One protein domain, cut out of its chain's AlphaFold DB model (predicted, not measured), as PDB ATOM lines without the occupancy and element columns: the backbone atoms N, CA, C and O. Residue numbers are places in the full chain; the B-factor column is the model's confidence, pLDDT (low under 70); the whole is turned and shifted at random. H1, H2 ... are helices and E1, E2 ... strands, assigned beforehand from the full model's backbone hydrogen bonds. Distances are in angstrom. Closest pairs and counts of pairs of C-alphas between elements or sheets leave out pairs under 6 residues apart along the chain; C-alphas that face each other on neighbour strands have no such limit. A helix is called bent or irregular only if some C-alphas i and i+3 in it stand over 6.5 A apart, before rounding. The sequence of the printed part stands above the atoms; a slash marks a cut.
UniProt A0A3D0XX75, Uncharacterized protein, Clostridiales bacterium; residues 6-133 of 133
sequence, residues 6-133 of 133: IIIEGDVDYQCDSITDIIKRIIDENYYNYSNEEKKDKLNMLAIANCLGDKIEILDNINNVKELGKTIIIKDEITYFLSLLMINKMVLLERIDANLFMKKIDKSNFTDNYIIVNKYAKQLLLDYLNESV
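This is residues 6 to 133 of the 133 residues of an uncharacterized protein of Clostridiales bacterium (UniProt A0A3D0XX75). One helix, H3, lies in the middle of a rounded body, between a four-stranded antiparallel sheet on one side and a small parallel pair of strands, E3 and E4, on the other. H4 packs on H3, H1 covers part of the larger sheet at E2 and E1, and H2 packs over the small pair. The printed part has 128 residues, with four named helices and six named strands in the order E1 E2 H1 H2 E3 E4 H3 E5 E6 H4; the larger sheet has the order E2 E1 E5 E6, and the class is mixed, helices and strands. The whole is compact, with a radius of gyration of the C-alphas of 14.6 A and spans of 41 by 32 by 30 A.

E1, residues 6 to 9, begins at C-alpha 6 (15.912, -41.779, 1.968), and E2 is residues 12 to 16, 13.5 A long. H1 is residues 19 to 26, 10.4 A, and H2 is residues 36 to 51, 22.6 A. E3 is residues 57 to 59 and E4 residues 71 to 73. H3, residues 77 to 86, spans 14.2 A from C-alpha 77 at (14.086, -43.927, -15.596). E5 is residues 91 to 95, 13.3 A, and E6 residues 114 to 116. H4, residues 117 to 131, spans 19.0 A and ends at C-alpha 131 (11.431, -59.074, -16.639); it is irregular, with C-alphas 119 and 122 7.8 A apart.

E1 and E2 form a hairpin, with N 7 and O 14 2.8 A apart. E1 and E5 are antiparallel, with N 8 and O 91 at 2.8 A. E5 and E6 form a second hairpin, with N 94 and O 115 at 2.9 A. H1 is on this sheet at a height of 8.8 A and runs along the strands, at 20 degrees to E1 on the local plane. H3 and H4 only graze the sheet, with residues 82 to 85 and 117 to 121. H3 touches H4 at a steep tilt of 39 degrees, opposite ways; their closest C-alphas, of Leu 85 and Asn 118, are 5.1 A apart. H2, with residues 43 to 47 alone, only just touches H3, with 3 pairs of C-alphas within 8 A, Leu 43 and Tyr 80 closest at 7.3 A. The closest C-alphas of E4 and H3, of Ile 72 and Ser 83, are 5.1 A apart. E3 and E4 are parallel, with N 72 and O 57 at 2.8 A. H1 and H2 are apart. In H1, H2 and H3 every O i to N i+4 pair is within hydrogen-bond range; in H4, 9 of 11 are.

The C-alphas farthest apart, of Glu 37 and Thr 111, are 43.4 A apart. The printed part has no cut. The links E3 to E4 and E5 to E6 are long, with 11 and 18 residues. Mean pLDDT of the printed part is 90.5; residues 63 to 67 and 132 to 133 are under 70.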
ATOM      1  N   ILE A   6      14.953 -42.859   1.715       96.94
ATOM      2  CA  ILE A   6      15.912 -41.779   1.968       96.94
ATOM      3  C   ILE A   6      17.007 -41.868   0.909       96.94
ATOM      4  O   ILE A   6      17.641 -42.912   0.771       96.94
ATOM      5  N   ILE A   7      17.219 -40.790   0.164       96.94
ATOM      6  CA  ILE A   7      18.332 -40.650  -0.775       96.94
ATOM      7  C   ILE A   7      19.395 -39.793  -0.109       96.94
ATOM      8  O   ILE A   7      19.055 -38.760   0.456       96.94
ATOM      9  N   ILE A   8      20.654 -40.206  -0.198       96.06
ATOM     10  CA  ILE A   8      21.814 -39.441   0.257       96.06
ATOM     11  C   ILE A   8      22.703 -39.185  -0.959       96.06
ATOM     12  O   ILE A   8      23.174 -40.129  -1.600       96.06
ATOM     13  N   GLU A   9      22.930 -37.914  -1.273       91.56
ATOM     14  CA  GLU A   9      23.770 -37.451  -2.376       91.56
ATOM     15  C   GLU A   9      24.751 -36.400  -1.838       91.56
ATOM     16  O   GLU A   9      24.375 -35.273  -1.512       91.56
ATOM     17  N   GLY A  10      26.020 -36.791  -1.685       88.31
ATOM     18  CA  GLY A  10      27.011 -35.973  -0.984       88.31
ATOM     19  C   GLY A  10      26.588 -35.696   0.463       88.31
ATOM     20  O   GLY A  10      26.333 -36.631   1.220       88.31
ATOM     21  N   ASP A  11      26.498 -34.413   0.818       89.56
ATOM     22  CA  ASP A  11      26.103 -33.942   2.155       89.56
ATOM     23  C   ASP A  11      24.594 -33.671   2.287       89.56
ATOM     24  O   ASP A  11      24.145 -33.135   3.302       89.56
ATOM     25  N   VAL A  12      23.801 -33.992   1.260       92.44
ATOM     26  CA  VAL A  12      22.360 -33.721   1.234       92.44
ATOM     27  C   VAL A  12      21.570 -35.019   1.307       92.44
ATOM     28  O   VAL A  12      21.876 -35.988   0.608       92.44
ATOM     29  N   ASP A  13      20.514 -35.023   2.123       93.56
ATOM     30  CA  ASP A  13      19.528 -36.094   2.164       93.56
ATOM     31  C   ASP A  13      18.124 -35.632   1.746       93.56
ATOM     32  O   ASP A  13      17.687 -34.506   1.998       93.56
ATOM     33  N   TYR A  14      17.395 -36.538   1.096       93.81
ATOM     34  CA  TYR A  14      16.022 -36.333   0.649       93.81
ATOM     35  C   TYR A  14      15.148 -37.491   1.102       93.81
ATOM     36  O   TYR A  14      15.528 -38.654   0.984       93.81
ATOM     37  N   GLN A  15      13.936 -37.184   1.557       95.25
ATOM     38  CA  GLN A  15      12.978 -38.192   1.995       95.25
ATOM     39  C   GLN A  15      11.786 -38.291   1.036       95.25
ATOM     40  O   GLN A  15      11.160 -37.281   0.711       95.25
ATOM     41  N   CYS A  16      11.446 -39.513   0.621       96.06
ATOM     42  CA  CYS A  16      10.440 -39.797  -0.408       96.06
ATOM     43  C   CYS A  16       9.468 -40.907   0.037       96.06
ATOM     44  O   CYS A  16       9.833 -41.801   0.807       96.06
ATOM     45  N   ASP A  17       8.227 -40.880  -0.462       95.44
ATOM     46  CA  ASP A  17       7.232 -41.934  -0.197       95.44
ATOM     47  C   ASP A  17       7.080 -42.925  -1.355       95.44
ATOM     48  O   ASP A  17       6.531 -44.016  -1.171       95.44
ATOM     49  N   SER A  18       7.542 -42.563  -2.548       96.19
ATOM     50  CA  SER A  18       7.356 -43.363  -3.752       96.19
ATOM     51  C   SER A  18       8.550 -43.282  -4.698       96.19
ATOM     52  O   SER A  18       9.358 -42.358  -4.634       96.19
ATOM     53  N   ILE A  19       8.621 -44.242  -5.624       96.06
ATOM     54  CA  ILE A  19       9.572 -44.207  -6.741       96.06
ATOM     55  C   ILE A  19       9.312 -42.973  -7.617       96.06
ATOM     56  O   ILE A  19      10.255 -42.319  -8.040       96.06
ATOM     57  N   THR A  20       8.050 -42.584  -7.826       96.81
ATOM     58  CA  THR A  20       7.699 -41.361  -8.565       96.81
ATOM     59  C   THR A  20       8.344 -40.117  -7.953       96.81
ATOM     60  O   THR A  20       8.876 -39.293  -8.693       96.81
ATOM     61  N   ASP A  21       8.347 -39.987  -6.621       96.69
ATOM     62  CA  ASP A  21       8.990 -38.856  -5.937       96.69
ATOM     63  C   ASP A  21      10.508 -38.854  -6.150       96.69
ATOM     64  O   ASP A  21      11.098 -37.796  -6.365       96.69
ATOM     65  N   ILE A  22      11.132 -40.040  -6.130       96.06
ATOM     66  CA  ILE A  22      12.557 -40.209  -6.439       96.06
ATOM     67  C   ILE A  22      12.845 -39.712  -7.853       96.06
ATOM     68  O   ILE A  22      13.720 -38.875  -8.042       96.06
ATOM     69  N   ILE A  23      12.099 -40.196  -8.846       97.50
ATOM     70  CA  ILE A  23      12.333 -39.847 -10.250       97.50
ATOM     71  C   ILE A  23      12.146 -38.349 -10.480       97.50
ATOM     72  O   ILE A  23      12.981 -37.715 -11.123       97.50
ATOM     73  N   LYS A  24      11.108 -37.756  -9.882       97.06
ATOM     74  CA  LYS A  24      10.894 -36.308  -9.937       97.06
ATOM     75  C   LYS A  24      12.049 -35.509  -9.341       97.06
ATOM     76  O   LYS A  24      12.387 -34.445  -9.846       97.06
ATOM     77  N   ARG A  25      12.656 -36.011  -8.266       94.75
ATOM     78  CA  ARG A  25      13.788 -35.358  -7.603       94.75
ATOM     79  C   ARG A  25      15.086 -35.497  -8.397       94.75
ATOM     80  O   ARG A  25      15.805 -34.517  -8.532       94.75
ATOM     81  N   ILE A  26      15.390 -36.708  -8.857       94.19
ATOM     82  CA  ILE A  26      16.687 -37.068  -9.447       94.19
ATOM     83  C   ILE A  26      16.779 -36.682 -10.925       94.19
ATOM     84  O   ILE A  26      17.866 -36.394 -11.417       94.19
ATOM     85  N   ILE A  27      15.654 -36.692 -11.643       96.31
ATOM     86  CA  ILE A  27      15.633 -36.504 -13.096       96.31
ATOM     87  C   ILE A  27      15.029 -35.150 -13.452       96.31
ATOM     88  O   ILE A  27      15.718 -34.285 -13.994       96.31
ATOM     89  N   ASP A  28      13.736 -34.977 -13.180       97.12
ATOM     90  CA  ASP A  28      13.015 -33.716 -13.356       97.12
ATOM     91  C   ASP A  28      11.624 -33.801 -12.724       97.12
ATOM     92  O   ASP A  28      10.932 -34.808 -12.898       97.12
ATOM     93  N   GLU A  29      11.157 -32.731 -12.080       97.50
ATOM     94  CA  GLU A  29       9.816 -32.678 -11.487       97.50
ATOM     95  C   GLU A  29       8.708 -32.960 -12.519       97.50
ATOM     96  O   GLU A  29       7.683 -33.575 -12.197       97.50
ATOM     97  N   ASN A  30       8.945 -32.574 -13.776       97.19
ATOM     98  CA  ASN A  30       8.017 -32.741 -14.887       97.19
ATOM     99  C   ASN A  30       8.280 -33.993 -15.730       97.19
ATOM    100  O   ASN A  30       7.594 -34.181 -16.731       97.19
ATOM    101  N   TYR A  31       9.213 -34.868 -15.341       97.94
ATOM    102  CA  TYR A  31       9.649 -36.002 -16.164       97.94
ATOM    103  C   TYR A  31       8.488 -36.860 -16.694       97.94
ATOM    104  O   TYR A  31       8.473 -37.262 -17.854       97.94
ATOM    105  N   TYR A  32       7.464 -37.112 -15.875       97.69
ATOM    106  CA  TYR A  32       6.309 -37.917 -16.288       97.69
ATOM    107  C   TYR A  32       5.346 -37.209 -17.255       97.69
ATOM    108  O   TYR A  32       4.529 -37.889 -17.871       97.69
ATOM    109  N   ASN A  33       5.467 -35.891 -17.422       97.88
ATOM    110  CA  ASN A  33       4.698 -35.100 -18.385       97.88
ATOM    111  C   ASN A  33       5.387 -35.008 -19.755       97.88
ATOM    112  O   ASN A  33       4.777 -34.533 -20.709       97.88
ATOM    113  N   TYR A  34       6.644 -35.439 -19.852       97.88
ATOM    114  CA  TYR A  34       7.414 -35.423 -21.089       97.88
ATOM    115  C   TYR A  34       6.975 -36.527 -22.053       97.88
ATOM    116  O   TYR A  34       6.566 -37.624 -21.649       97.88
ATOM    117  N   SER A  35       7.128 -36.248 -23.344       97.88
ATOM    118  CA  SER A  35       7.095 -37.248 -24.406       97.88
ATOM    119  C   SER A  35       8.233 -38.264 -24.248       97.88
ATOM    120  O   SER A  35       9.206 -38.050 -23.524       97.88
ATOM    121  N   ASN A  36       8.135 -39.400 -24.940       95.38
ATOM    122  CA  ASN A  36       9.176 -40.428 -24.876       95.38
ATOM    123  C   ASN A  36      10.530 -39.932 -25.413       95.38
ATOM    124  O   ASN A  36      11.569 -40.352 -24.907       95.38
ATOM    125  N   GLU A  37      10.516 -39.042 -26.407       95.81
ATOM    126  CA  GLU A  37      11.725 -38.422 -26.960       95.81
ATOM    127  C   GLU A  37      12.381 -37.500 -25.927       95.81
ATOM    128  O   GLU A  37      13.535 -37.708 -25.565       95.81
ATOM    129  N   GLU A  38      11.610 -36.589 -25.328       97.62
ATOM    130  CA  GLU A  38      12.094 -35.687 -24.273       97.62
ATOM    131  C   GLU A  38      12.630 -36.446 -23.049       97.62
ATOM    132  O   GLU A  38      13.647 -36.059 -22.468       97.62
ATOM    133  N   LYS A  39      11.986 -37.554 -22.655       97.12
ATOM    134  CA  LYS A  39      12.497 -38.429 -21.589       97.12
ATOM    135  C   LYS A  39      13.858 -39.002 -21.955       97.12
ATOM    136  O   LYS A  39      14.784 -38.920 -21.150       97.12
ATOM    137  N   LYS A  40      13.995 -39.552 -23.165       94.88
ATOM    138  CA  LYS A  40      15.256 -40.133 -23.639       94.88
ATOM    139  C   LYS A  40      16.363 -39.078 -23.689       94.88
ATOM    140  O   LYS A  40      17.471 -39.344 -23.221       94.88
ATOM    141  N   ASP A  41      16.071 -37.882 -24.183       95.88
ATOM    142  CA  ASP A  41      17.035 -36.778 -24.244       95.88
ATOM    143  C   ASP A  41      17.468 -36.320 -22.849       95.88
ATOM    144  O   ASP A  41      18.662 -36.133 -22.592       95.88
ATOM    145  N   LYS A  42      16.521 -36.223 -21.907       97.25
ATOM    146  CA  LYS A  42      16.816 -35.880 -20.512       97.25
ATOM    147  C   LYS A  42      17.735 -36.912 -19.856       97.25
ATOM    148  O   LYS A  42      18.723 -36.530 -19.228       97.25
ATOM    149  N   LEU A  43      17.443 -38.203 -20.019       96.75
ATOM    150  CA  LEU A  43      18.273 -39.287 -19.482       96.75
ATOM    151  C   LEU A  43      19.680 -39.280 -20.091       96.75
ATOM    152  O   LEU A  43      20.657 -39.391 -19.355       96.75
ATOM    153  N   ASN A  44      19.795 -39.087 -21.409       94.56
ATOM    154  CA  ASN A  44      21.082 -38.955 -22.099       94.56
ATOM    155  C   ASN A  44      21.923 -37.813 -21.527       94.56
ATOM    156  O   ASN A  44      23.085 -38.010 -21.167       94.56
ATOM    157  N   MET A  45      21.329 -36.621 -21.414       95.44
ATOM    158  CA  MET A  45      22.005 -35.442 -20.878       95.44
ATOM    159  C   MET A  45      22.528 -35.695 -19.458       95.44
ATOM    160  O   MET A  45      23.686 -35.394 -19.158       95.44
ATOM    161  N   LEU A  46      21.696 -36.273 -18.586       95.75
ATOM    162  CA  LEU A  46      22.079 -36.562 -17.206       95.75
ATOM    163  C   LEU A  46      23.127 -37.679 -17.107       95.75
ATOM    164  O   LEU A  46      24.032 -37.586 -16.277       95.75
ATOM    165  N   ALA A  47      23.054 -38.705 -17.959       93.62
ATOM    166  CA  ALA A  47      24.055 -39.767 -18.019       93.62
ATOM    167  C   ALA A  47      25.429 -39.212 -18.413       93.62
ATOM    168  O   ALA A  47      26.414 -39.487 -17.731       93.62
ATOM    169  N   ILE A  48      25.491 -38.361 -19.446       92.19
ATOM    170  CA  ILE A  48      26.733 -37.693 -19.858       92.19
ATOM    171  C   ILE A  48      27.307 -36.879 -18.699       92.19
ATOM    172  O   ILE A  48      28.487 -37.028 -18.386       92.19
ATOM    173  N   ALA A  49      26.478 -36.073 -18.028       91.88
ATOM    174  CA  ALA A  49      26.904 -35.268 -16.886       91.88
ATOM    175  C   ALA A  49      27.479 -36.129 -15.745       91.88
ATOM    176  O   ALA A  49      28.525 -35.797 -15.188       91.88
ATOM    177  N   ASN A  50      26.847 -37.267 -15.439       88.56
ATOM    178  CA  ASN A  50      27.292 -38.182 -14.385       88.56
ATOM    179  C   ASN A  50      28.576 -38.956 -14.727       88.56
ATOM    180  O   ASN A  50      29.272 -39.401 -13.810       88.56
ATOM    181  N   CYS A  51      28.903 -39.100 -16.012       86.50
ATOM    182  CA  CYS A  51      30.123 -39.754 -16.482       86.50
ATOM    183  C   CYS A  51      31.322 -38.800 -16.624       86.50
ATOM    184  O   CYS A  51      32.435 -39.269 -16.863       86.50
ATOM    185  N   LEU A  52      31.143 -37.478 -16.493       80.94
ATOM    186  CA  LEU A  52      32.242 -36.520 -16.657       80.94
ATOM    187  C   LEU A  52      33.380 -36.809 -15.663       80.94
ATOM    188  O   LEU A  52      33.206 -36.719 -14.451       80.94
ATOM    189  N   GLY A  53      34.562 -37.137 -16.193       73.44
ATOM    190  CA  GLY A  53      35.768 -37.418 -15.405       73.44
ATOM    191  C   GLY A  53      35.950 -38.882 -14.985       73.44
ATOM    192  O   GLY A  53      37.039 -39.239 -14.537       73.44
ATOM    193  N   ASP A  54      34.952 -39.741 -15.202       78.31
ATOM    194  CA  ASP A  54      35.005 -41.167 -14.881       78.31
ATOM    195  C   ASP A  54      34.982 -42.028 -16.156       78.31
ATOM    196  O   ASP A  54      34.329 -41.710 -17.147       78.31
ATOM    197  N   LYS A  55      35.659 -43.183 -16.135       80.25
ATOM    198  CA  LYS A  55      35.536 -44.196 -17.201       80.25
ATOM    199  C   LYS A  55      34.260 -45.021 -16.995       80.25
ATOM    200  O   LYS A  55      34.343 -46.180 -16.588       80.25
ATOM    201  N   ILE A  56      33.102 -44.400 -17.202       86.50
ATOM    202  CA  ILE A  56      31.782 -45.037 -17.114       86.50
ATOM    203  C   ILE A  56      31.175 -45.076 -18.514       86.50
ATOM    204  O   ILE A  56      31.101 -44.060 -19.201       86.50
ATOM    205  N   GLU A  57      30.757 -46.262 -18.938       87.81
ATOM    206  CA  GLU A  57      30.097 -46.457 -20.229       87.81
ATOM    207  C   GLU A  57      28.611 -46.082 -20.141       87.81
ATOM    208  O   GLU A  57      27.980 -46.302 -19.108       87.81
ATOM    209  N   ILE A  58      28.044 -45.531 -21.217       89.38
ATOM    210  CA  ILE A  58      26.606 -45.258 -21.328       89.38
ATOM    211  C   ILE A  58      26.028 -46.212 -22.371       89.38
ATOM    212  O   ILE A  58      26.498 -46.227 -23.507       89.38
ATOM    213  N   LEU A  59      25.019 -46.995 -21.989       88.06
ATOM    214  CA  LEU A  59      24.358 -47.971 -22.856       88.06
ATOM    215  C   LEU A  59      22.871 -47.644 -23.004       88.06
ATOM    216  O   LEU A  59      22.147 -47.536 -22.015       88.06
ATOM    217  N   ASP A  60      22.396 -47.549 -24.242       79.19
ATOM    218  CA  ASP A  60      20.972 -47.409 -24.567       79.19
ATOM    219  C   ASP A  60      20.322 -48.730 -25.013       79.19
ATOM    220  O   ASP A  60      19.097 -48.833 -25.078       79.19
ATOM    221  N   ASN A  61      21.133 -49.763 -25.256       73.56
ATOM    222  CA  ASN A  61      20.701 -51.113 -25.582       73.56
ATOM    223  C   ASN A  61      21.633 -52.146 -24.930       73.56
ATOM    224  O   ASN A  61      22.855 -51.985 -24.938       73.56
ATOM    225  N   ILE A  62      21.070 -53.216 -24.361       70.56
ATOM    226  CA  ILE A  62      21.833 -54.255 -23.659       70.56
ATOM    227  C   ILE A  62      21.634 -55.584 -24.371       70.56
ATOM    228  O   ILE A  62      20.628 -56.264 -24.187       70.56
ATOM    229  N   ASN A  63      22.645 -55.988 -25.135       65.62
ATOM    230  CA  ASN A  63      22.643 -57.283 -25.814       65.62
ATOM    231  C   ASN A  63      23.072 -58.433 -24.886       65.62
ATOM    232  O   ASN A  63      22.754 -59.589 -25.153       65.62
ATOM    233  N   ASN A  64      23.801 -58.141 -23.800       65.69
ATOM    234  CA  ASN A  64      24.238 -59.147 -22.833       65.69
ATOM    235  C   ASN A  64      24.210 -58.602 -21.398       65.69
ATOM    236  O   ASN A  64      25.109 -57.897 -20.950       65.69
ATOM    237  N   VAL A  65      23.152 -58.958 -20.673       63.59
ATOM    238  CA  VAL A  65      22.823 -58.436 -19.339       63.59
ATOM    239  C   VAL A  65      23.804 -58.937 -18.260       63.59
ATOM    240  O   VAL A  65      23.947 -58.308 -17.222       63.59
ATOM    241  N   LYS A  66      24.547 -60.034 -18.477       61.53
ATOM    242  CA  LYS A  66      25.325 -60.708 -17.411       61.53
ATOM    243  C   LYS A  66      26.652 -60.036 -17.025       61.53
ATOM    244  O   LYS A  66      27.143 -60.279 -15.923       61.53
ATOM    245  N   GLU A  67      27.208 -59.167 -17.865       63.28
ATOM    246  CA  GLU A  67      28.523 -58.537 -17.645       63.28
ATOM    247  C   GLU A  67      28.424 -57.024 -17.398       63.28
ATOM    248  O   GLU A  67      29.190 -56.236 -17.940       63.28
ATOM    249  N   LEU A  68      27.486 -56.590 -16.548       72.94
ATOM    250  CA  LEU A  68      27.412 -55.176 -16.161       72.94
ATOM    251  C   LEU A  68      28.619 -54.785 -15.293       72.94
ATOM    252  O   LEU A  68      28.758 -55.245 -14.147       72.94
ATOM    253  N   GLY A  69      29.493 -53.961 -15.877       75.12
ATOM    254  CA  GLY A  69      30.578 -53.239 -15.219       75.12
ATOM    255  C   GLY A  69      30.117 -51.883 -14.672       75.12
ATOM    256  O   GLY A  69      28.969 -51.721 -14.262       75.12
ATOM    257  N   LYS A  70      31.019 -50.892 -14.641       82.88
ATOM    258  CA  LYS A  70      30.658 -49.502 -14.319       82.88
ATOM    259  C   LYS A  70      29.983 -48.859 -15.530       82.88
ATOM    260  O   LYS A  70      30.662 -48.337 -16.413       82.88
ATOM    261  N   THR A  71      28.658 -48.888 -15.536       89.38
ATOM    262  CA  THR A  71      27.850 -48.478 -16.686       89.38
ATOM    263  C   THR A  71      26.602 -47.729 -16.227       89.38
ATOM    264  O   THR A  71      26.041 -48.051 -15.178       89.38
ATOM    265  N   ILE A  72      26.156 -46.757 -17.026       91.94
ATOM    266  CA  ILE A  72      24.831 -46.144 -16.933       91.94
ATOM    267  C   ILE A  72      23.963 -46.650 -18.081       91.94
ATOM    268  O   ILE A  72      24.312 -46.493 -19.248       91.94
ATOM    269  N   ILE A  73      22.823 -47.247 -17.746       92.69
ATOM    270  CA  ILE A  73      21.844 -47.733 -18.717       92.69
ATOM    271  C   ILE A  73      20.701 -46.728 -18.814       92.69
ATOM    272  O   ILE A  73      20.113 -46.370 -17.800       92.69
ATOM    273  N   ILE A  74      20.366 -46.304 -20.030       92.56
ATOM    274  CA  ILE A  74      19.357 -45.266 -20.307       92.56
ATOM    275  C   ILE A  74      18.163 -45.805 -21.110       92.56
ATOM    276  O   ILE A  74      17.671 -45.153 -22.031       92.56
ATOM    277  N   LYS A  75      17.691 -47.010 -20.769       91.50
ATOM    278  CA  LYS A  75      16.479 -47.599 -21.367       91.50
ATOM    279  C   LYS A  75      15.218 -46.858 -20.906       91.50
ATOM    280  O   LYS A  75      14.322 -46.603 -21.704       91.50
ATOM    281  N   ASP A  76      15.170 -46.528 -19.620       94.00
ATOM    282  CA  ASP A  76      14.077 -45.848 -18.925       94.00
ATOM    283  C   ASP A  76      14.591 -45.240 -17.606       94.00
ATOM    284  O   ASP A  76      15.765 -45.375 -17.246       94.00
ATOM    285  N   GLU A  77      13.718 -44.563 -16.860       96.25
ATOM    286  CA  GLU A  77      14.086 -43.927 -15.596       96.25
ATOM    287  C   GLU A  77      14.541 -44.909 -14.511       96.25
ATOM    288  O   GLU A  77      15.349 -44.542 -13.656       96.25
ATOM    289  N   ILE A  78      14.041 -46.149 -14.527       95.75
ATOM    290  CA  ILE A  78      14.342 -47.145 -13.494       95.75
ATOM    291  C   ILE A  78      15.741 -47.703 -13.714       95.75
ATOM    292  O   ILE A  78      16.548 -47.735 -12.784       95.75
ATOM    293  N   THR A  79      16.052 -48.095 -14.948       95.06
ATOM    294  CA  THR A  79      17.389 -48.558 -15.332       95.06
ATOM    295  C   THR A  79      18.441 -47.480 -15.112       95.06
ATOM    296  O   THR A  79      19.505 -47.780 -14.561       95.06
ATOM    297  N   TYR A  80      18.124 -46.222 -15.430       96.25
ATOM    298  CA  TYR A  80      18.997 -45.086 -15.151       96.25
ATOM    299  C   TYR A  80      19.249 -44.923 -13.649       96.25
ATOM    300  O   TYR A  80      20.400 -44.929 -13.205       96.25
ATOM    301  N   PHE A  81      18.186 -44.859 -12.844       96.88
ATOM    302  CA  PHE A  81      18.296 -44.688 -11.398       96.88
ATOM    303  C   PHE A  81      19.078 -45.829 -10.727       96.88
ATOM    304  O   PHE A  81      20.011 -45.580  -9.962       96.88
ATOM    305  N   LEU A  82      18.757 -47.087 -11.046       95.69
ATOM    306  CA  LEU A  82      19.477 -48.249 -10.514       95.69
ATOM    307  C   LEU A  82      20.947 -48.260 -10.947       95.69
ATOM    308  O   LEU A  82      21.809 -48.665 -10.164       95.69
ATOM    309  N   SER A  83      21.249 -47.773 -12.154       94.81
ATOM    310  CA  SER A  83      22.633 -47.613 -12.594       94.81
ATOM    311  C   SER A  83      23.390 -46.632 -11.705       94.81
ATOM    312  O   SER A  83      24.486 -46.965 -11.258       94.81
ATOM    313  N   LEU A  84      22.801 -45.477 -11.363       95.12
ATOM    314  CA  LEU A  84      23.426 -44.501 -10.458       95.12
ATOM    315  C   LEU A  84      23.728 -45.091  -9.074       95.12
ATOM    316  O   LEU A  84      24.788 -44.813  -8.506       95.12
ATOM    317  N   LEU A  85      22.835 -45.938  -8.549       95.62
ATOM    318  CA  LEU A  85      23.079 -46.672  -7.305       95.62
ATOM    319  C   LEU A  85      24.234 -47.670  -7.451       95.62
ATOM    320  O   LEU A  85      25.086 -47.763  -6.569       95.62
ATOM    321  N   MET A  86      24.294 -48.396  -8.569       92.94
ATOM    322  CA  MET A  86      25.349 -49.375  -8.849       92.94
ATOM    323  C   MET A  86      26.739 -48.728  -8.926       92.94
ATOM    324  O   MET A  86      27.712 -49.304  -8.439       92.94
ATOM    325  N   ILE A  87      26.840 -47.524  -9.497       91.50
ATOM    326  CA  ILE A  87      28.094 -46.754  -9.557       91.50
ATOM    327  C   ILE A  87      28.315 -45.844  -8.336       91.50
ATOM    328  O   ILE A  87      29.285 -45.090  -8.316       91.50
ATOM    329  N   ASN A  88      27.458 -45.937  -7.312       91.50
ATOM    330  CA  ASN A  88      27.517 -45.168  -6.063       91.50
ATOM    331  C   ASN A  88      27.582 -43.641  -6.254       91.50
ATOM    332  O   ASN A  88      28.251 -42.956  -5.483       91.50
ATOM    333  N   LYS A  89      26.878 -43.092  -7.254       92.50
ATOM    334  CA  LYS A  89      26.701 -41.628  -7.371       92.50
ATOM    335  C   LYS A  89      25.788 -41.075  -6.272       92.50
ATOM    336  O   LYS A  89      25.936 -39.930  -5.874       92.50
ATOM    337  N   MET A  90      24.898 -41.913  -5.745       94.69
ATOM    338  CA  MET A  90      24.060 -41.633  -4.577       94.69
ATOM    339  C   MET A  90      23.823 -42.919  -3.784       94.69
ATOM    340  O   MET A  90      24.014 -44.016  -4.317       94.69
ATOM    341  N   VAL A  91      23.361 -42.799  -2.541       97.12
ATOM    342  CA  VAL A  91      22.924 -43.925  -1.707       97.12
ATOM    343  C   VAL A  91      21.413 -43.878  -1.522       97.12
ATOM    344  O   VAL A  91      20.864 -42.837  -1.182       97.12
ATOM    345  N   LEU A  92      20.741 -45.016  -1.701       98.00
ATOM    346  CA  LEU A  92      19.325 -45.177  -1.385       98.00
ATOM    347  C   LEU A  92      19.149 -46.091  -0.170       98.00
ATOM    348  O   LEU A  92      19.632 -47.225  -0.146       98.00
ATOM    349  N   LEU A  93      18.388 -45.608   0.808       97.31
ATOM    350  CA  LEU A  93      17.883 -46.373   1.936       97.31
ATOM    351  C   LEU A  93      16.384 -46.618   1.748       97.31
ATOM    352  O   LEU A  93      15.609 -45.674   1.606       97.31
ATOM    353  N   GLU A  94      15.959 -47.876   1.802       97.31
ATOM    354  CA  GLU A  94      14.544 -48.253   1.805       97.31
ATOM    355  C   GLU A  94      14.143 -48.766   3.184       97.31
ATOM    356  O   GLU A  94      14.805 -49.639   3.743       97.31
ATOM    357  N   ARG A  95      13.044 -48.246   3.735       96.06
ATOM    358  CA  ARG A  95      12.500 -48.724   5.007       96.06
ATOM    359  C   ARG A  95      12.126 -50.202   4.879       96.06
ATOM    360  O   ARG A  95      11.521 -50.602   3.887       96.06
ATOM    361  N   ILE A  96      12.466 -51.015   5.875       93.69
ATOM    362  CA  ILE A  96      12.396 -52.485   5.796       93.69
ATOM    363  C   ILE A  96      11.016 -53.025   5.365       93.69
ATOM    364  O   ILE A  96      10.931 -54.012   4.634       93.69
ATOM    365  N   ASP A  97       9.938 -52.343   5.742       93.19
ATOM    366  CA  ASP A  97       8.540 -52.684   5.457       93.19
ATOM    367  C   ASP A  97       7.975 -52.039   4.172       93.19
ATOM    368  O   ASP A  97       6.856 -52.363   3.771       93.19
ATOM    369  N   ALA A  98       8.713 -51.143   3.501       95.25
ATOM    370  CA  ALA A  98       8.206 -50.379   2.357       95.25
ATOM    371  C   ALA A  98       8.037 -51.233   1.092       95.25
ATOM    372  O   ALA A  98       7.070 -51.036   0.356       95.25
ATOM    373  N   ASN A  99       8.936 -52.201   0.875       93.94
ATOM    374  CA  ASN A  99       8.866 -53.193  -0.203       93.94
ATOM    375  C   ASN A  99       8.739 -52.582  -1.616       93.94
ATOM    376  O   ASN A  99       7.972 -53.088  -2.435       93.94
ATOM    377  N   LEU A 100       9.475 -51.505  -1.899       95.38
ATOM    378  CA  LEU A 100       9.453 -50.816  -3.194       95.38
ATOM    379  C   LEU A 100      10.453 -51.440  -4.176       95.38
ATOM    380  O   LEU A 100      10.052 -51.924  -5.229       95.38
ATOM    381  N   PHE A 101      11.727 -51.512  -3.799       94.62
ATOM    382  CA  PHE A 101      12.777 -52.232  -4.522       94.62
ATOM    383  C   PHE A 101      13.083 -53.574  -3.850       94.62
ATOM    384  O   PHE A 101      13.334 -54.575  -4.514       94.62
ATOM    385  N   MET A 102      12.991 -53.634  -2.519       94.12
ATOM    386  CA  MET A 102      13.470 -54.779  -1.736       94.12
ATOM    387  C   MET A 102      12.421 -55.883  -1.525       94.12
ATOM    388  O   MET A 102      12.578 -56.713  -0.633       94.12
ATOM    389  N   LYS A 103      11.333 -55.909  -2.306       93.00
ATOM    390  CA  LYS A 103      10.191 -56.823  -2.092       93.00
ATOM    391  C   LYS A 103      10.563 -58.310  -2.157       93.00
ATOM    392  O   LYS A 103       9.982 -59.108  -1.430       93.00
ATOM    393  N   LYS A 104      11.484 -58.683  -3.050       88.62
ATOM    394  CA  LYS A 104      11.871 -60.086  -3.306       88.62
ATOM    395  C   LYS A 104      13.060 -60.563  -2.466       88.62
ATOM    396  O   LYS A 104      13.451 -61.719  -2.570       88.62
ATOM    397  N   ILE A 105      13.647 -59.678  -1.665       89.12
ATOM    398  CA  ILE A 105      14.812 -59.992  -0.841       89.12
ATOM    399  C   ILE A 105      14.333 -60.537   0.501       89.12
ATOM    400  O   ILE A 105      13.439 -59.956   1.116       89.12
ATOM    401  N   ASP A 106      14.925 -61.646   0.951       89.19
ATOM    402  CA  ASP A 106      14.662 -62.175   2.288       89.19
ATOM    403  C   ASP A 106      15.190 -61.200   3.348       89.19
ATOM    404  O   ASP A 106      16.371 -60.850   3.360       89.19
ATOM    405  N   LYS A 107      14.291 -60.760   4.231       89.06
ATOM    406  CA  LYS A 107      14.554 -59.768   5.279       89.06
ATOM    407  C   LYS A 107      14.671 -60.380   6.673       89.06
ATOM    408  O   LYS A 107      14.834 -59.640   7.638       89.06
ATOM    409  N   SER A 108      14.606 -61.708   6.788       87.94
ATOM    410  CA  SER A 108      14.608 -62.449   8.058       87.94
ATOM    411  C   SER A 108      15.758 -62.075   9.003       87.94
ATOM    412  O   SER A 108      15.569 -62.044  10.216       87.94
ATOM    413  N   ASN A 109      16.924 -61.731   8.448       87.44
ATOM    414  CA  ASN A 109      18.136 -61.397   9.202       87.44
ATOM    415  C   ASN A 109      18.416 -59.887   9.329       87.44
ATOM    416  O   ASN A 109      19.492 -59.506   9.785       87.44
ATOM    417  N   PHE A 110      17.500 -59.011   8.904       88.12
ATOM    418  CA  PHE A 110      17.700 -57.564   9.002       88.12
ATOM    419  C   PHE A 110      17.238 -57.046  10.363       88.12
ATOM    420  O   PHE A 110      16.078 -57.194  10.737       88.12
ATOM    421  N   THR A 111      18.148 -56.397  11.086       87.38
ATOM    422  CA  THR A 111      17.870 -55.776  12.391       87.38
ATOM    423  C   THR A 111      17.634 -54.270  12.300       87.38
ATOM    424  O   THR A 111      17.105 -53.674  13.234       87.38
ATOM    425  N   ASP A 112      18.033 -53.654  11.187       90.38
ATOM    426  CA  ASP A 112      17.926 -52.216  10.960       90.38
ATOM    427  C   ASP A 112      16.566 -51.820  10.373       90.38
ATOM    428  O   ASP A 112      15.932 -52.567   9.627       90.38
ATOM    429  N   ASN A 113      16.151 -50.578  10.637       93.12
ATOM    430  CA  ASN A 113      14.908 -50.020  10.091       93.12
ATOM    431  C   ASN A 113      14.973 -49.760   8.577       93.12
ATOM    432  O   ASN A 113      13.930 -49.619   7.935       93.12
ATOM    433  N   TYR A 114      16.183 -49.659   8.021       95.50
ATOM    434  CA  TYR A 114      16.437 -49.322   6.625       95.50
ATOM    435  C   TYR A 114      17.451 -50.270   5.994       95.50
ATOM    436  O   TYR A 114      18.415 -50.699   6.622       95.50
ATOM    437  N   ILE A 115      17.249 -50.535   4.709       95.56
ATOM    438  CA  ILE A 115      18.097 -51.367   3.874       95.56
ATOM    439  C   ILE A 115      18.829 -50.471   2.879       95.56
ATOM    440  O   ILE A 115      18.196 -49.712   2.148       95.56
ATOM    441  N   ILE A 116      20.156 -50.594   2.812       96.56
ATOM    442  CA  ILE A 116      20.971 -49.932   1.786       96.56
ATOM    443  C   ILE A 116      20.744 -50.642   0.445       96.56
ATOM    444  O   ILE A 116      21.273 -51.734   0.218       96.56
ATOM    445  N   VAL A 117      19.980 -50.017  -0.448       97.19
ATOM    446  CA  VAL A 117      19.567 -50.595  -1.736       97.19
ATOM    447  C   VAL A 117      20.750 -50.741  -2.695       97.19
ATOM    448  O   VAL A 117      20.798 -51.705  -3.454       97.19
ATOM    449  N   ASN A 118      21.768 -49.874  -2.610       96.56
ATOM    450  CA  ASN A 118      22.981 -49.946  -3.442       96.56
ATOM    451  C   ASN A 118      23.654 -51.324  -3.426       96.56
ATOM    452  O   ASN A 118      24.139 -51.779  -4.460       96.56
ATOM    453  N   LYS A 119      23.629 -52.024  -2.280       94.38
ATOM    454  CA  LYS A 119      24.186 -53.384  -2.141       94.38
ATOM    455  C   LYS A 119      23.534 -54.397  -3.091       94.38
ATOM    456  O   LYS A 119      24.142 -55.412  -3.408       94.38
ATOM    457  N   TYR A 120      22.319 -54.104  -3.545       94.69
ATOM    458  CA  TYR A 120      21.499 -54.951  -4.404       94.69
ATOM    459  C   TYR A 120      21.254 -54.332  -5.784       94.69
ATOM    460  O   TYR A 120      20.638 -54.979  -6.624       94.69
ATOM    461  N   ALA A 121      21.751 -53.118  -6.052       94.31
ATOM    462  CA  ALA A 121      21.439 -52.360  -7.266       94.31
ATOM    463  C   ALA A 121      21.742 -53.139  -8.551       94.31
ATOM    464  O   ALA A 121      20.915 -53.159  -9.457       94.31
ATOM    465  N   LYS A 122      22.879 -53.852  -8.601       92.00
ATOM    466  CA  LYS A 122      23.210 -54.714  -9.743       92.00
ATOM    467  C   LYS A 122      22.161 -55.813  -9.936       92.00
ATOM    468  O   LYS A 122      21.645 -55.944 -11.033       92.00
ATOM    469  N   GLN A 123      21.820 -56.572  -8.892       91.75
ATOM    470  CA  GLN A 123      20.824 -57.645  -9.001       91.75
ATOM    471  C   GLN A 123      19.451 -57.099  -9.406       91.75
ATOM    472  O   GLN A 123      18.840 -57.629 -10.322       91.75
ATOM    473  N   LEU A 124      19.012 -56.003  -8.784       93.81
ATOM    474  CA  LEU A 124      17.746 -55.344  -9.105       93.81
ATOM    475  C   LEU A 124      17.694 -54.891 -10.568       93.81
ATOM    476  O   LEU A 124      16.671 -55.054 -11.226       93.81
ATOM    477  N   LEU A 125      18.799 -54.350 -11.083       92.19
ATOM    478  CA  LEU A 125      18.907 -53.931 -12.476       92.19
ATOM    479  C   LEU A 125      18.837 -55.129 -13.429       92.19
ATOM    480  O   LEU A 125      18.109 -55.076 -14.415       92.19
ATOM    481  N   LEU A 126      19.542 -56.220 -13.118       90.25
ATOM    482  CA  LEU A 126      19.479 -57.461 -13.896       90.25
ATOM    483  C   LEU A 126      18.059 -58.042 -13.909       90.25
ATOM    484  O   LEU A 126      17.562 -58.408 -14.972       90.25
ATOM    485  N   ASP A 127      17.405 -58.110 -12.749       90.06
ATOM    486  CA  ASP A 127      16.039 -58.620 -12.613       90.06
ATOM    487  C   ASP A 127      15.060 -57.776 -13.435       90.06
ATOM    488  O   ASP A 127      14.296 -58.320 -14.230       90.06
ATOM    489  N   TYR A 128      15.143 -56.447 -13.323       90.81
ATOM    490  CA  TYR A 128      14.299 -55.523 -14.081       90.81
ATOM    491  C   TYR A 128      14.479 -55.677 -15.598       90.81
ATOM    492  O   TYR A 128      13.505 -55.706 -16.353       90.81
ATOM    493  N   LEU A 129      15.727 -55.807 -16.056       88.19
ATOM    494  CA  LEU A 129      16.037 -55.998 -17.471       88.19
ATOM    495  C   LEU A 129      15.512 -57.334 -18.001       88.19
ATOM    496  O   LEU A 129      14.987 -57.356 -19.109       88.19
ATOM    497  N   ASN A 130      15.607 -58.411 -17.217       84.44
ATOM    498  CA  ASN A 130      15.121 -59.738 -17.604       84.44
ATOM    499  C   ASN A 130      13.589 -59.854 -17.569       84.44
ATOM    500  O   ASN A 130      13.031 -60.606 -18.357       84.44
ATOM    501  N   GLU A 131      12.904 -59.133 -16.678       79.31
ATOM    502  CA  GLU A 131      11.431 -59.074 -16.639       79.31
ATOM    503  C   GLU A 131      10.831 -58.256 -17.792       79.31
ATOM    504  O   GLU A 131       9.640 -58.357 -18.072       79.31
ATOM    505  N   SER A 132      11.651 -57.432 -18.446       58.53
ATOM    506  CA  SER A 132      11.235 -56.523 -19.515       58.53
ATOM    507  C   SER A 132      11.523 -57.051 -20.932       58.53
ATOM    508  O   SER A 132      11.445 -56.263 -21.880       58.53
ATOM    509  N   VAL A 133      11.928 -58.320 -21.063       51.09
ATOM    510  CA  VAL A 133      12.162 -59.054 -22.324       51.09
ATOM    511  C   VAL A 133      11.082 -60.114 -22.473       51.09
ATOM    512  O   VAL A 133      10.540 -60.228 -23.592       51.09
TER     513      VAL A 133